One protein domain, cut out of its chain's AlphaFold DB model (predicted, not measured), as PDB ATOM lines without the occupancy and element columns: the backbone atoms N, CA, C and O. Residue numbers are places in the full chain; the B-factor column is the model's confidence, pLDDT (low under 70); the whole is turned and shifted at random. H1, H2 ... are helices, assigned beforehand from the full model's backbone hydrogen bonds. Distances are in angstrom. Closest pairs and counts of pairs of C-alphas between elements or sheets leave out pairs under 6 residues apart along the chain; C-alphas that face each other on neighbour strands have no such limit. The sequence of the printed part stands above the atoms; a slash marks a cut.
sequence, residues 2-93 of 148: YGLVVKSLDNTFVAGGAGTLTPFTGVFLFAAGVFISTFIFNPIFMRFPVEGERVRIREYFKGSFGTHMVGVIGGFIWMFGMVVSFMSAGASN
ATOM      1  N   TYR A   2     368.611 265.960 392.612       56.31
ATOM      2  CA  TYR A   2     369.530 264.994 391.973       56.31
ATOM      3  C   TYR A   2     368.823 263.999 391.035       56.31
ATOM      4  O   TYR A   2     369.181 263.889 389.870       56.31
ATOM      5  N   GLY A   3     367.724 263.379 391.481       56.91
ATOM      6  CA  GLY A   3     366.945 262.465 390.635       56.91
ATOM      7  C   GLY A   3     366.283 263.106 389.402       56.91
ATOM      8  O   GLY A   3     366.040 262.407 388.428       56.91
ATOM      9  N   LEU A   4     366.005 264.417 389.406       65.38
ATOM     10  CA  LEU A   4     365.504 265.126 388.214       65.38
ATOM     11  C   LEU A   4     366.634 265.386 387.215       65.38
ATOM     12  O   LEU A   4     366.424 265.246 386.016       65.38
ATOM     13  N   VAL A   5     367.832 265.710 387.714       65.44
ATOM     14  CA  VAL A   5     369.022 265.894 386.877       65.44
ATOM     15  C   VAL A   5     369.427 264.568 386.239       65.44
ATOM     16  O   VAL A   5     369.567 264.515 385.025       65.44
ATOM     17  N   VAL A   6     369.490 263.475 387.005       63.03
ATOM     18  CA  VAL A   6     369.789 262.134 386.465       63.03
ATOM     19  C   VAL A   6     368.779 261.711 385.393       63.03
ATOM     20  O   VAL A   6     369.174 261.168 384.372       63.03
ATOM     21  N   LYS A   7     367.488 262.028 385.560       64.56
ATOM     22  CA  LYS A   7     366.462 261.767 384.532       64.56
ATOM     23  C   LYS A   7     366.652 262.564 383.237       64.56
ATOM     24  O   LYS A   7     366.121 262.160 382.212       64.56
ATOM     25  N   SER A   8     367.361 263.693 383.285       63.59
ATOM     26  CA  SER A   8     367.680 264.502 382.101       63.59
ATOM     27  C   SER A   8     368.962 264.063 381.382       63.59
ATOM     28  O   SER A   8     369.268 264.603 380.315       63.59
ATOM     29  N   LEU A   9     369.705 263.107 381.960       62.81
ATOM     30  CA  LEU A   9     370.990 262.639 381.451       62.81
ATOM     31  C   LEU A   9     370.862 261.332 380.658       62.81
ATOM     32  O   LEU A   9     370.150 260.418 381.073       62.81
ATOM     33  N   ASP A  10     371.593 261.232 379.546       61.47
ATOM     34  CA  ASP A  10     371.814 259.954 378.857       61.47
ATOM     35  C   ASP A  10     372.922 259.158 379.564       61.47
ATOM     36  O   ASP A  10     374.034 259.653 379.767       61.47
ATOM     37  N   ASN A  11     372.613 257.917 379.939       56.22
ATOM     38  CA  ASN A  11     373.534 257.000 380.612       56.22
ATOM     39  C   ASN A  11     374.385 256.180 379.626       56.22
ATOM     40  O   ASN A  11     375.355 255.536 380.036       56.22
ATOM     41  N   THR A  12     374.034 256.185 378.339       55.62
ATOM     42  CA  THR A  12     374.739 255.467 377.275       55.62
ATOM     43  C   THR A  12     375.768 256.380 376.604       55.62
ATOM     44  O   THR A  12     375.439 257.347 375.932       55.62
ATOM     45  N   PHE A  13     377.056 256.065 376.772       53.00
ATOM     46  CA  PHE A  13     378.179 256.861 376.250       53.00
ATOM     47  C   PHE A  13     378.410 256.737 374.730       53.00
ATOM     48  O   PHE A  13     379.396 257.273 374.223       53.00
ATOM     49  N   VAL A  14     377.562 256.014 373.988       49.69
ATOM     50  CA  VAL A  14     377.858 255.614 372.605       49.69
ATOM     51  C   VAL A  14     376.642 255.810 371.705       49.69
ATOM     52  O   VAL A  14     375.578 255.265 371.969       49.69
ATOM     53  N   ALA A  15     376.882 256.540 370.611       43.78
ATOM     54  CA  ALA A  15     375.943 257.042 369.610       43.78
ATOM     55  C   ALA A  15     375.052 258.178 370.130       43.78
ATOM     56  O   ALA A  15     374.193 257.979 370.978       43.78
ATOM     57  N   GLY A  16     375.260 259.383 369.587       54.59
ATOM     58  CA  GLY A  16     374.372 260.516 369.824       54.59
ATOM     59  C   GLY A  16     372.916 260.094 369.638       54.59
ATOM     60  O   GLY A  16     372.517 259.700 368.542       54.59
ATOM     61  N   GLY A  17     372.154 260.135 370.729       42.94
ATOM     62  CA  GLY A  17     370.792 259.631 370.808       42.94
ATOM     63  C   GLY A  17     369.847 260.677 371.390       42.94
ATOM     64  O   GLY A  17     370.049 261.182 372.484       42.94
ATOM     65  N   ALA A  18     368.822 261.010 370.605       47.50
ATOM     66  CA  ALA A  18     367.523 261.566 370.991       47.50
ATOM     67  C   ALA A  18     367.448 262.565 372.178       47.50
ATOM     68  O   ALA A  18     366.693 262.362 373.123       47.50
ATOM     69  N   GLY A  19     368.122 263.715 372.085       54.41
ATOM     70  CA  GLY A  19     367.675 264.951 372.756       54.41
ATOM     71  C   GLY A  19     367.902 265.090 374.272       54.41
ATOM     72  O   GLY A  19     367.470 266.098 374.832       54.41
ATOM     73  N   THR A  20     368.580 264.153 374.939       60.72
ATOM     74  CA  THR A  20     368.977 264.252 376.360       60.72
ATOM     75  C   THR A  20     370.436 264.702 376.518       60.72
ATOM     76  O   THR A  20     371.244 264.619 375.592       60.72
ATOM     77  N   LEU A  21     370.788 265.262 377.681       68.00
ATOM     78  CA  LEU A  21     372.124 265.821 377.915       68.00
ATOM     79  C   LEU A  21     373.115 264.712 378.291       68.00
ATOM     80  O   LEU A  21     372.841 263.899 379.165       68.00
ATOM     81  N   THR A  22     374.316 264.703 377.711       79.19
ATOM     82  CA  THR A  22     375.395 263.846 378.236       79.19
ATOM     83  C   THR A  22     375.865 264.360 379.606       79.19
ATOM     84  O   THR A  22     375.733 265.562 379.865       79.19
ATOM     85  N   PRO A  23     376.482 263.527 380.472       77.25
ATOM     86  CA  PRO A  23     377.051 263.969 381.752       77.25
ATOM     87  C   PRO A  23     377.921 265.227 381.635       77.25
ATOM     88  O   PRO A  23     377.766 266.167 382.411       77.25
ATOM     89  N   PHE A  24     378.775 265.297 380.609       83.38
ATOM     90  CA  PHE A  24     379.628 266.459 380.350       83.38
ATOM     91  C   PHE A  24     378.828 267.713 379.983       83.38
ATOM     92  O   PHE A  24     379.099 268.792 380.509       83.38
ATOM     93  N   THR A  25     377.819 267.577 379.121       83.62
ATOM     94  CA  THR A  25     376.976 268.710 378.710       83.62
ATOM     95  C   THR A  25     376.100 269.191 379.867       83.62
ATOM     96  O   THR A  25     375.938 270.395 380.062       83.62
ATOM     97  N   GLY A  26     375.589 268.264 380.685       83.44
ATOM     98  CA  GLY A  26     374.840 268.572 381.899       83.44
ATOM     99  C   GLY A  26     375.668 269.367 382.907       83.44
ATOM    100  O   GLY A  26     375.220 270.418 383.368       83.44
ATOM    101  N   VAL A  27     376.900 268.929 383.197       87.00
ATOM    102  CA  VAL A  27     377.799 269.673 384.097       87.00
ATOM    103  C   VAL A  27     378.201 271.023 383.504       87.00
ATOM    104  O   VAL A  27     378.237 272.010 384.234       87.00
ATOM    105  N   PHE A  28     378.446 271.111 382.195       89.19
ATOM    106  CA  PHE A  28     378.755 272.385 381.541       89.19
ATOM    107  C   PHE A  28     377.622 273.410 381.703       89.19
ATOM    108  O   PHE A  28     377.865 274.537 382.138       89.19
ATOM    109  N   LEU A  29     376.377 273.018 381.412       90.31
ATOM    110  CA  LEU A  29     375.216 273.898 381.570       90.31
ATOM    111  C   LEU A  29     374.971 274.260 383.038       90.31
ATOM    112  O   LEU A  29     374.636 275.406 383.340       90.31
ATOM    113  N   PHE A  30     375.190 273.317 383.957       89.12
ATOM    114  CA  PHE A  30     375.129 273.588 385.390       89.12
ATOM    115  C   PHE A  30     376.181 274.622 385.815       89.12
ATOM    116  O   PHE A  30     375.843 275.602 386.479       89.12
ATOM    117  N   ALA A  31     377.433 274.467 385.379       91.56
ATOM    118  CA  ALA A  31     378.507 275.416 385.659       91.56
ATOM    119  C   ALA A  31     378.216 276.808 385.074       91.56
ATOM    120  O   ALA A  31     378.420 277.812 385.759       91.56
ATOM    121  N   ALA A  32     377.671 276.884 383.857       92.94
ATOM    122  CA  ALA A  32     377.224 278.143 383.262       92.94
ATOM    123  C   ALA A  32     376.096 278.794 384.084       92.94
ATOM    124  O   ALA A  32     376.141 279.995 384.352       92.94
ATOM    125  N   GLY A  33     375.124 278.005 384.551       93.44
ATOM    126  CA  GLY A  33     374.064 278.474 385.445       93.44
ATOM    127  C   GLY A  33     374.604 279.010 386.776       93.44
ATOM    128  O   GLY A  33     374.201 280.087 387.219       93.44
ATOM    129  N   VAL A  34     375.573 278.322 387.386       91.81
ATOM    130  CA  VAL A  34     376.265 278.798 388.598       91.81
ATOM    131  C   VAL A  34     377.005 280.111 388.323       91.81
ATOM    132  O   VAL A  34     376.869 281.069 389.085       91.81
ATOM    133  N   PHE A  35     377.731 280.200 387.209       92.25
ATOM    134  CA  PHE A  35     378.463 281.407 386.827       92.25
ATOM    135  C   PHE A  35     377.530 282.606 386.625       92.25
ATOM    136  O   PHE A  35     377.736 283.655 387.231       92.25
ATOM    137  N   ILE A  36     376.460 282.446 385.844       94.50
ATOM    138  CA  ILE A  36     375.476 283.510 385.598       94.50
ATOM    139  C   ILE A  36     374.782 283.910 386.904       94.50
ATOM    140  O   ILE A  36     374.675 285.099 387.211       94.50
ATOM    141  N   SER A  37     374.349 282.930 387.700       94.25
ATOM    142  CA  SER A  37     373.652 283.197 388.960       94.25
ATOM    143  C   SER A  37     374.541 283.932 389.967       94.25
ATOM    144  O   SER A  37     374.037 284.762 390.720       94.25
ATOM    145  N   THR A  38     375.863 283.743 389.914       91.12
ATOM    146  CA  THR A  38     376.825 284.497 390.731       91.12
ATOM    147  C   THR A  38     376.708 286.004 390.486       91.12
ATOM    148  O   THR A  38     376.645 286.766 391.448       91.12
ATOM    149  N   PHE A  39     376.592 286.467 389.236       90.62
ATOM    150  CA  PHE A  39     376.438 287.903 388.942       90.62
ATOM    151  C   PHE A  39     375.085 288.475 389.371       90.62
ATOM    152  O   PHE A  39     374.973 289.682 389.561       90.62
ATOM    153  N   ILE A  40     374.071 287.625 389.537       92.31
ATOM    154  CA  ILE A  40     372.740 288.032 389.995       92.31
ATOM    155  C   ILE A  40     372.707 288.081 391.525       92.31
ATOM    156  O   ILE A  40     372.324 289.093 392.111       92.31
ATOM    157  N   PHE A  41     373.133 287.001 392.182       92.19
ATOM    158  CA  PHE A  41     372.986 286.832 393.623       92.19
ATOM    159  C   PHE A  41     374.108 287.482 394.433       92.19
ATOM    160  O   PHE A  41     373.807 288.081 395.467       92.19
ATOM    161  N   ASN A  42     375.375 287.443 393.993       91.56
ATOM    162  CA  ASN A  42     376.457 288.043 394.788       91.56
ATOM    163  C   ASN A  42     376.223 289.530 395.071       91.56
ATOM    164  O   ASN A  42     376.358 289.912 396.228       91.56
ATOM    165  N   PRO A  43     375.827 290.386 394.107       90.81
ATOM    166  CA  PRO A  43     375.565 291.791 394.413       90.81
ATOM    167  C   PRO A  43     374.463 291.998 395.459       90.81
ATOM    168  O   PRO A  43     374.540 292.948 396.239       90.81
ATOM    169  N   ILE A  44     373.460 291.113 395.501       91.69
ATOM    170  CA  ILE A  44     372.386 291.156 396.501       91.69
ATOM    171  C   ILE A  44     372.964 290.846 397.884       91.69
ATOM    172  O   ILE A  44     372.804 291.660 398.793       91.69
ATOM    173  N   PHE A  45     373.694 289.740 398.035       90.75
ATOM    174  CA  PHE A  45     374.297 289.350 399.317       90.75
ATOM    175  C   PHE A  45     375.403 290.305 399.779       90.75
ATOM    176  O   PHE A  45     375.545 290.559 400.968       90.75
ATOM    177  N   MET A  46     376.142 290.905 398.848       91.62
ATOM    178  CA  MET A  46     377.127 291.946 399.146       91.62
ATOM    179  C   MET A  46     376.468 293.240 399.657       91.62
ATOM    180  O   MET A  46     377.029 293.935 400.507       91.62
ATOM    181  N   ARG A  47     375.261 293.564 399.168       92.00
ATOM    182  CA  ARG A  47     374.478 294.730 399.608       92.00
ATOM    183  C   ARG A  47     373.708 294.477 400.907       92.00
ATOM    184  O   ARG A  47     373.513 295.419 401.675       92.00
ATOM    185  N   PHE A  48     373.266 293.244 401.129       92.62
ATOM    186  CA  PHE A  48     372.499 292.810 402.296       92.62
ATOM    187  C   PHE A  48     373.202 291.626 402.981       92.62
ATOM    188  O   PHE A  48     372.713 290.497 402.897       92.62
ATOM    189  N   PRO A  49     374.365 291.858 403.618       90.00
ATOM    190  CA  PRO A  49     375.099 290.795 404.289       90.00
ATOM    191  C   PRO A  49     374.332 290.306 405.522       90.00
ATOM    192  O   PRO A  49     373.680 291.089 406.212       90.00
ATOM    193  N   VAL A  50     374.425 289.003 405.794       89.25
ATOM    194  CA  VAL A  50     373.859 288.383 407.007       89.25
ATOM    195  C   VAL A  50     374.610 288.857 408.254       89.25
ATOM    196  O   VAL A  50     374.010 289.049 409.306       89.25
ATOM    197  N   GLU A  51     375.914 289.089 408.114       89.06
ATOM    198  CA  GLU A  51     376.800 289.574 409.162       89.06
ATOM    199  C   GLU A  51     377.895 290.458 408.542       89.06
ATOM    200  O   GLU A  51     378.382 290.173 407.445       89.06
ATOM    201  N   GLY A  52     378.279 291.530 409.238       89.44
ATOM    202  CA  GLY A  52     379.328 292.458 408.807       89.44
ATOM    203  C   GLY A  52     378.850 293.641 407.955       89.44
ATOM    204  O   GLY A  52     377.660 293.937 407.842       89.44
ATOM    205  N   GLU A  53     379.819 294.355 407.380       91.62
ATOM    206  CA  GLU A  53     379.592 295.582 406.614       91.62
ATOM    207  C   GLU A  53     379.206 295.315 405.158       91.62
ATOM    208  O   GLU A  53     379.618 294.334 404.533       91.62
ATOM    209  N   ARG A  54     378.444 296.246 404.577       92.12
ATOM    210  CA  ARG A  54     378.067 296.173 403.160       92.12
ATOM    211  C   ARG A  54     379.300 296.339 402.281       92.12
ATOM    212  O   ARG A  54     380.013 297.338 402.376       92.12
ATOM    213  N   VAL A  55     379.489 295.421 401.342       90.88
ATOM    214  CA  VAL A  55     380.622 295.440 400.411       90.88
ATOM    215  C   VAL A  55     380.156 295.744 398.991       90.88
ATOM    216  O   VAL A  55     379.048 295.409 398.577       90.88
ATOM    217  N   ARG A  56     380.995 296.431 398.212       89.50
ATOM    218  CA  ARG A  56     380.724 296.701 396.790       89.50
ATOM    219  C   ARG A  56     381.394 295.632 395.941       89.50
ATOM    220  O   ARG A  56     382.483 295.189 396.280       89.50
ATOM    221  N   ILE A  57     380.833 295.317 394.772       87.38
ATOM    222  CA  ILE A  57     381.438 294.347 393.839       87.38
ATOM    223  C   ILE A  57     382.885 294.705 393.455       87.38
ATOM    224  O   ILE A  57     383.691 293.829 393.184       87.38
ATOM    225  N   ARG A  58     383.257 295.992 393.493       88.44
ATOM    226  CA  ARG A  58     384.638 296.445 393.255       88.44
ATOM    227  C   ARG A  58     385.641 295.906 394.276       88.44
ATOM    228  O   ARG A  58     386.806 295.755 393.933       88.44
ATOM    229  N   GLU A  59     385.200 295.615 395.497       88.62
ATOM    230  CA  GLU A  59     386.048 295.024 396.536       88.62
ATOM    231  C   GLU A  59     386.459 293.591 396.176       88.62
ATOM    232  O   GLU A  59     387.559 293.181 396.529       88.62
ATOM    233  N   TYR A  60     385.647 292.861 395.395       87.88
ATOM    234  CA  TYR A  60     386.015 291.529 394.897       87.88
ATOM    235  C   TYR A  60     387.332 291.570 394.114       87.88
ATOM    236  O   TYR A  60     388.214 290.754 394.349       87.88
ATOM    237  N   PHE A  61     387.503 292.564 393.235       89.94
ATOM    238  CA  PHE A  61     388.695 292.704 392.389       89.94
ATOM    239  C   PHE A  61     389.943 293.184 393.133       89.94
ATOM    240  O   PHE A  61     391.028 293.186 392.559       89.94
ATOM    241  N   LYS A  62     389.808 293.608 394.394       92.62
ATOM    242  CA  LYS A  62     390.960 293.924 395.247       92.62
ATOM    243  C   LYS A  62     391.550 292.680 395.915       92.62
ATOM    244  O   LYS A  62     392.585 292.786 396.568       92.62
ATOM    245  N   GLY A  63     390.891 291.525 395.788       88.38
ATOM    246  CA  GLY A  63     391.393 290.254 396.289       88.38
ATOM    247  C   GLY A  63     392.752 289.903 395.685       88.38
ATOM    248  O   GLY A  63     393.048 290.200 394.530       88.38
ATOM    249  N   SER A  64     393.604 289.255 396.478       94.38
ATOM    250  CA  SER A  64     394.877 288.752 395.965       94.38
ATOM    251  C   SER A  64     394.647 287.591 394.990       94.38
ATOM    252  O   SER A  64     393.643 286.879 395.075       94.38
ATOM    253  N   PHE A  65     395.614 287.334 394.106       94.25
ATOM    254  CA  PHE A  65     395.576 286.162 393.224       94.25
ATOM    255  C   PHE A  65     395.371 284.854 394.003       94.25
ATOM    256  O   PHE A  65     394.564 284.020 393.603       94.25
ATOM    257  N   GLY A  66     396.035 284.707 395.158       94.56
ATOM    258  CA  GLY A  66     395.858 283.553 396.039       94.56
ATOM    259  C   GLY A  66     394.417 283.414 396.534       94.56
ATOM    260  O   GLY A  66     393.853 282.326 396.472       94.56
ATOM    261  N   THR A  67     393.787 284.521 396.939       92.31
ATOM    262  CA  THR A  67     392.379 284.544 397.369       92.31
ATOM    263  C   THR A  67     391.440 284.077 396.257       92.31
ATOM    264  O   THR A  67     390.566 283.246 396.499       92.31
ATOM    265  N   HIS A  68     391.635 284.556 395.027       93.31
ATOM    266  CA  HIS A  68     390.836 284.103 393.886       93.31
ATOM    267  C   HIS A  68     391.080 282.626 393.561       93.31
ATOM    268  O   HIS A  68     390.133 281.900 393.255       93.31
ATOM    269  N   MET A  69     392.327 282.164 393.676       95.69
ATOM    270  CA  MET A  69     392.689 280.787 393.352       95.69
ATOM    271  C   MET A  69     392.049 279.768 394.298       95.69
ATOM    272  O   MET A  69     391.681 278.686 393.851       95.69
ATOM    273  N   VAL A  70     391.831 280.119 395.569       92.25
ATOM    274  CA  VAL A  70     391.054 279.273 396.494       92.25
ATOM    275  C   VAL A  70     389.648 279.016 395.938       92.25
ATOM    276  O   VAL A  70     389.190 277.874 395.932       92.25
ATOM    277  N   GLY A  71     388.992 280.049 395.399       90.94
ATOM    278  CA  GLY A  71     387.685 279.916 394.752       90.94
ATOM    279  C   GLY A  71     387.728 279.051 393.490       90.94
ATOM    280  O   GLY A  71     386.868 278.191 393.308       90.94
ATOM    281  N   VAL A  72     388.750 279.226 392.646       93.38
ATOM    282  CA  VAL A  72     388.938 278.420 391.424       93.38
ATOM    283  C   VAL A  72     389.163 276.945 391.760       93.38
ATOM    284  O   VAL A  72     388.517 276.083 391.168       93.38
ATOM    285  N   ILE A  73     390.027 276.642 392.732       94.12
ATOM    286  CA  ILE A  73     390.309 275.267 393.171       94.12
ATOM    287  C   ILE A  73     389.057 274.634 393.783       94.12
ATOM    288  O   ILE A  73     388.725 273.498 393.446       94.12
ATOM    289  N   GLY A  74     388.327 275.367 394.630       90.88
ATOM    290  CA  GLY A  74     387.063 274.891 395.195       90.88
ATOM    291  C   GLY A  74     386.028 274.573 394.112       90.88
ATOM    292  O   GLY A  74     385.430 273.496 394.121       90.88
ATOM    293  N   GLY A  75     385.879 275.466 393.130       91.81
ATOM    294  CA  GLY A  75     385.010 275.248 391.972       91.81
ATOM    295  C   GLY A  75     385.435 274.045 391.128       91.81
ATOM    296  O   GLY A  75     384.588 273.244 390.738       91.81
ATOM    297  N   PHE A  76     386.740 273.873 390.900       92.69
ATOM    298  CA  PHE A  76     387.284 272.729 390.168       92.69
ATOM    299  C   PHE A  76     386.993 271.406 390.879       92.69
ATOM    300  O   PHE A  76     386.457 270.495 390.253       92.69
ATOM    301  N   ILE A  77     387.283 271.306 392.180       90.06
ATOM    302  CA  ILE A  77     387.022 270.094 392.975       90.06
ATOM    303  C   ILE A  77     385.535 269.733 392.922       90.06
ATOM    304  O   ILE A  77     385.186 268.571 392.708       90.06
ATOM    305  N   TRP A  78     384.657 270.727 393.072       89.06
ATOM    306  CA  TRP A  78     383.217 270.497 393.059       89.06
ATOM    307  C   TRP A  78     382.710 270.019 391.695       89.06
ATOM    308  O   TRP A  78     382.019 269.000 391.616       89.06
ATOM    309  N   MET A  79     383.091 270.704 390.613       89.75
ATOM    310  CA  MET A  79     382.659 270.331 389.262       89.75
ATOM    311  C   MET A  79     383.268 269.002 388.815       89.75
ATOM    312  O   MET A  79     382.576 268.196 388.197       89.75
ATOM    313  N   PHE A  80     384.520 268.721 389.180       89.94
ATOM    314  CA  PHE A  80     385.154 267.430 388.924       89.94
ATOM    315  C   PHE A  80     384.390 266.286 389.605       89.94
ATOM    316  O   PHE A  80     384.044 265.297 388.957       89.94
ATOM    317  N   GLY A  81     384.044 266.454 390.886       86.56
ATOM    318  CA  GLY A  81     383.210 265.497 391.613       86.56
ATOM    319  C   GLY A  81     381.839 265.294 390.962       86.56
ATOM    320  O   GLY A  81     381.355 264.162 390.880       86.56
ATOM    321  N   MET A  82     381.231 266.362 390.440       85.12
ATOM    322  CA  MET A  82     379.950 266.283 389.737       85.12
ATOM    323  C   MET A  82     380.041 265.485 388.431       85.12
ATOM    324  O   MET A  82     379.177 264.642 388.187       85.12
ATOM    325  N   VAL A  83     381.095 265.686 387.629       86.38
ATOM    326  CA  VAL A  83     381.331 264.897 386.406       86.38
ATOM    327  C   VAL A  83     381.428 263.413 386.747       86.38
ATOM    328  O   VAL A  83     380.681 262.615 386.184       86.38
ATOM    329  N   VAL A  84     382.283 263.045 387.707       85.06
ATOM    330  CA  VAL A  84     382.453 261.641 388.126       85.06
ATOM    331  C   VAL A  84     381.135 261.058 388.648       85.06
ATOM    332  O   VAL A  84     380.774 259.935 388.294       85.06
ATOM    333  N   SER A  85     380.372 261.836 389.421       79.00
ATOM    334  CA  SER A  85     379.066 261.413 389.944       79.00
ATOM    335  C   SER A  85     378.077 261.114 388.817       79.00
ATOM    336  O   SER A  85     377.455 260.054 388.809       79.00
ATOM    337  N   PHE A  86     377.964 261.999 387.825       77.44
ATOM    338  CA  PHE A  86     377.046 261.803 386.699       77.44
ATOM    339  C   PHE A  86     377.495 260.680 385.767       77.44
ATOM    340  O   PHE A  86     376.652 259.930 385.285       77.44
ATOM    341  N   MET A  87     378.803 260.500 385.566       78.62
ATOM    342  CA  MET A  87     379.323 259.343 384.834       78.62
ATOM    343  C   MET A  87     378.978 258.023 385.534       78.62
ATOM    344  O   MET A  87     378.679 257.034 384.869       78.62
ATOM    345  N   SER A  88     378.987 258.007 386.870       75.00
ATOM    346  CA  SER A  88     378.612 256.823 387.651       75.00
ATOM    347  C   SER A  88     377.101 256.571 387.694       75.00
ATOM    348  O   SER A  88     376.687 255.444 387.958       75.00
ATOM    349  N   ALA A  89     376.274 257.585 387.406       69.81
ATOM    350  CA  ALA A  89     374.823 257.512 387.568       69.81
ATOM    351  C   ALA A  89     374.202 256.373 386.744       69.81
ATOM    352  O   ALA A  89     373.380 255.627 387.274       69.81
ATOM    353  N   GLY A  90     374.665 256.176 385.505       65.19
ATOM    354  CA  GLY A  90     374.192 255.113 384.613       65.19
ATOM    355  C   GLY A  90     374.553 253.691 385.038       65.19
ATOM    356  O   GLY A  90     373.861 252.749 384.666       65.19
ATOM    357  N   ALA A  91     375.605 253.534 385.842       64.88
ATOM    358  CA  ALA A  91     376.021 252.254 386.415       64.88
ATOM    359  C   ALA A  91     375.522 252.059 387.861       64.88
ATOM    360  O   ALA A  91     375.647 250.972 388.422       64.88
ATOM    361  N   SER A  92     374.981 253.110 388.486       62.38
ATOM    362  CA  SER A  92     374.589 253.098 389.893       62.38
ATOM    363  C   SER A  92     373.137 252.655 390.063       62.38
ATOM    364  O   SER A  92     372.220 253.228 389.475       62.38
ATOM    365  N   ASN A  93     372.904 251.662 390.921       67.19
ATOM    366  CA  ASN A  93     371.560 251.407 391.428       67.19
ATOM    367  C   ASN A  93     371.151 252.530 392.421       67.19
ATOM    368  O   ASN A  93     372.017 253.267 392.916       67.19
TER     369      ASN A  93
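This is residues 2 to 93 of the 148 residues of the protein "Multidrug DMT transporter permease" of Desulfobacteraceae bacterium (UniProt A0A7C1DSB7). Two long helices, H2 and H4, form a V, meeting where H2 begins and H4 ends; short H3 and its links bridge the open end, and short H1 lies at the closed end. The printed part has 92 residues, with four named helices that hold 60 of them and no named strand; its class is all helix, and it is loose, with a radius of gyration of the C-alphas of 17.5 A and spans of 51 by 25 by 24 A.

H1, residues 2 to 7, is near H2, residues 23 to 47. H2 touches H4, residues 65 to 89, with residues 23 to 31 alone, at a steep tilt of 39 degrees, opposite ways; their closest C-alphas, Pro 23 and Phe 86, are 5.4 A apart. H3, residues 57 to 60, is apart from H1. O i to N i+4 pairs are within hydrogen-bond range throughout H1, 18 of 21 in H2 and 20 of 21 in H4; H3 is too short.

H1 begins at C-alpha 2 (369.530, 264.994, 391.973). H2 spans 35.7 A, with a kink of 35 degrees near residue 40. H4 spans 35.8 A, ending at C-alpha 89 (374.823, 257.512, 387.568).

The printed part has no cut. H1 to H2 is a long link. Residues 2 to 21 and 89 to 93 have pLDDT under 70.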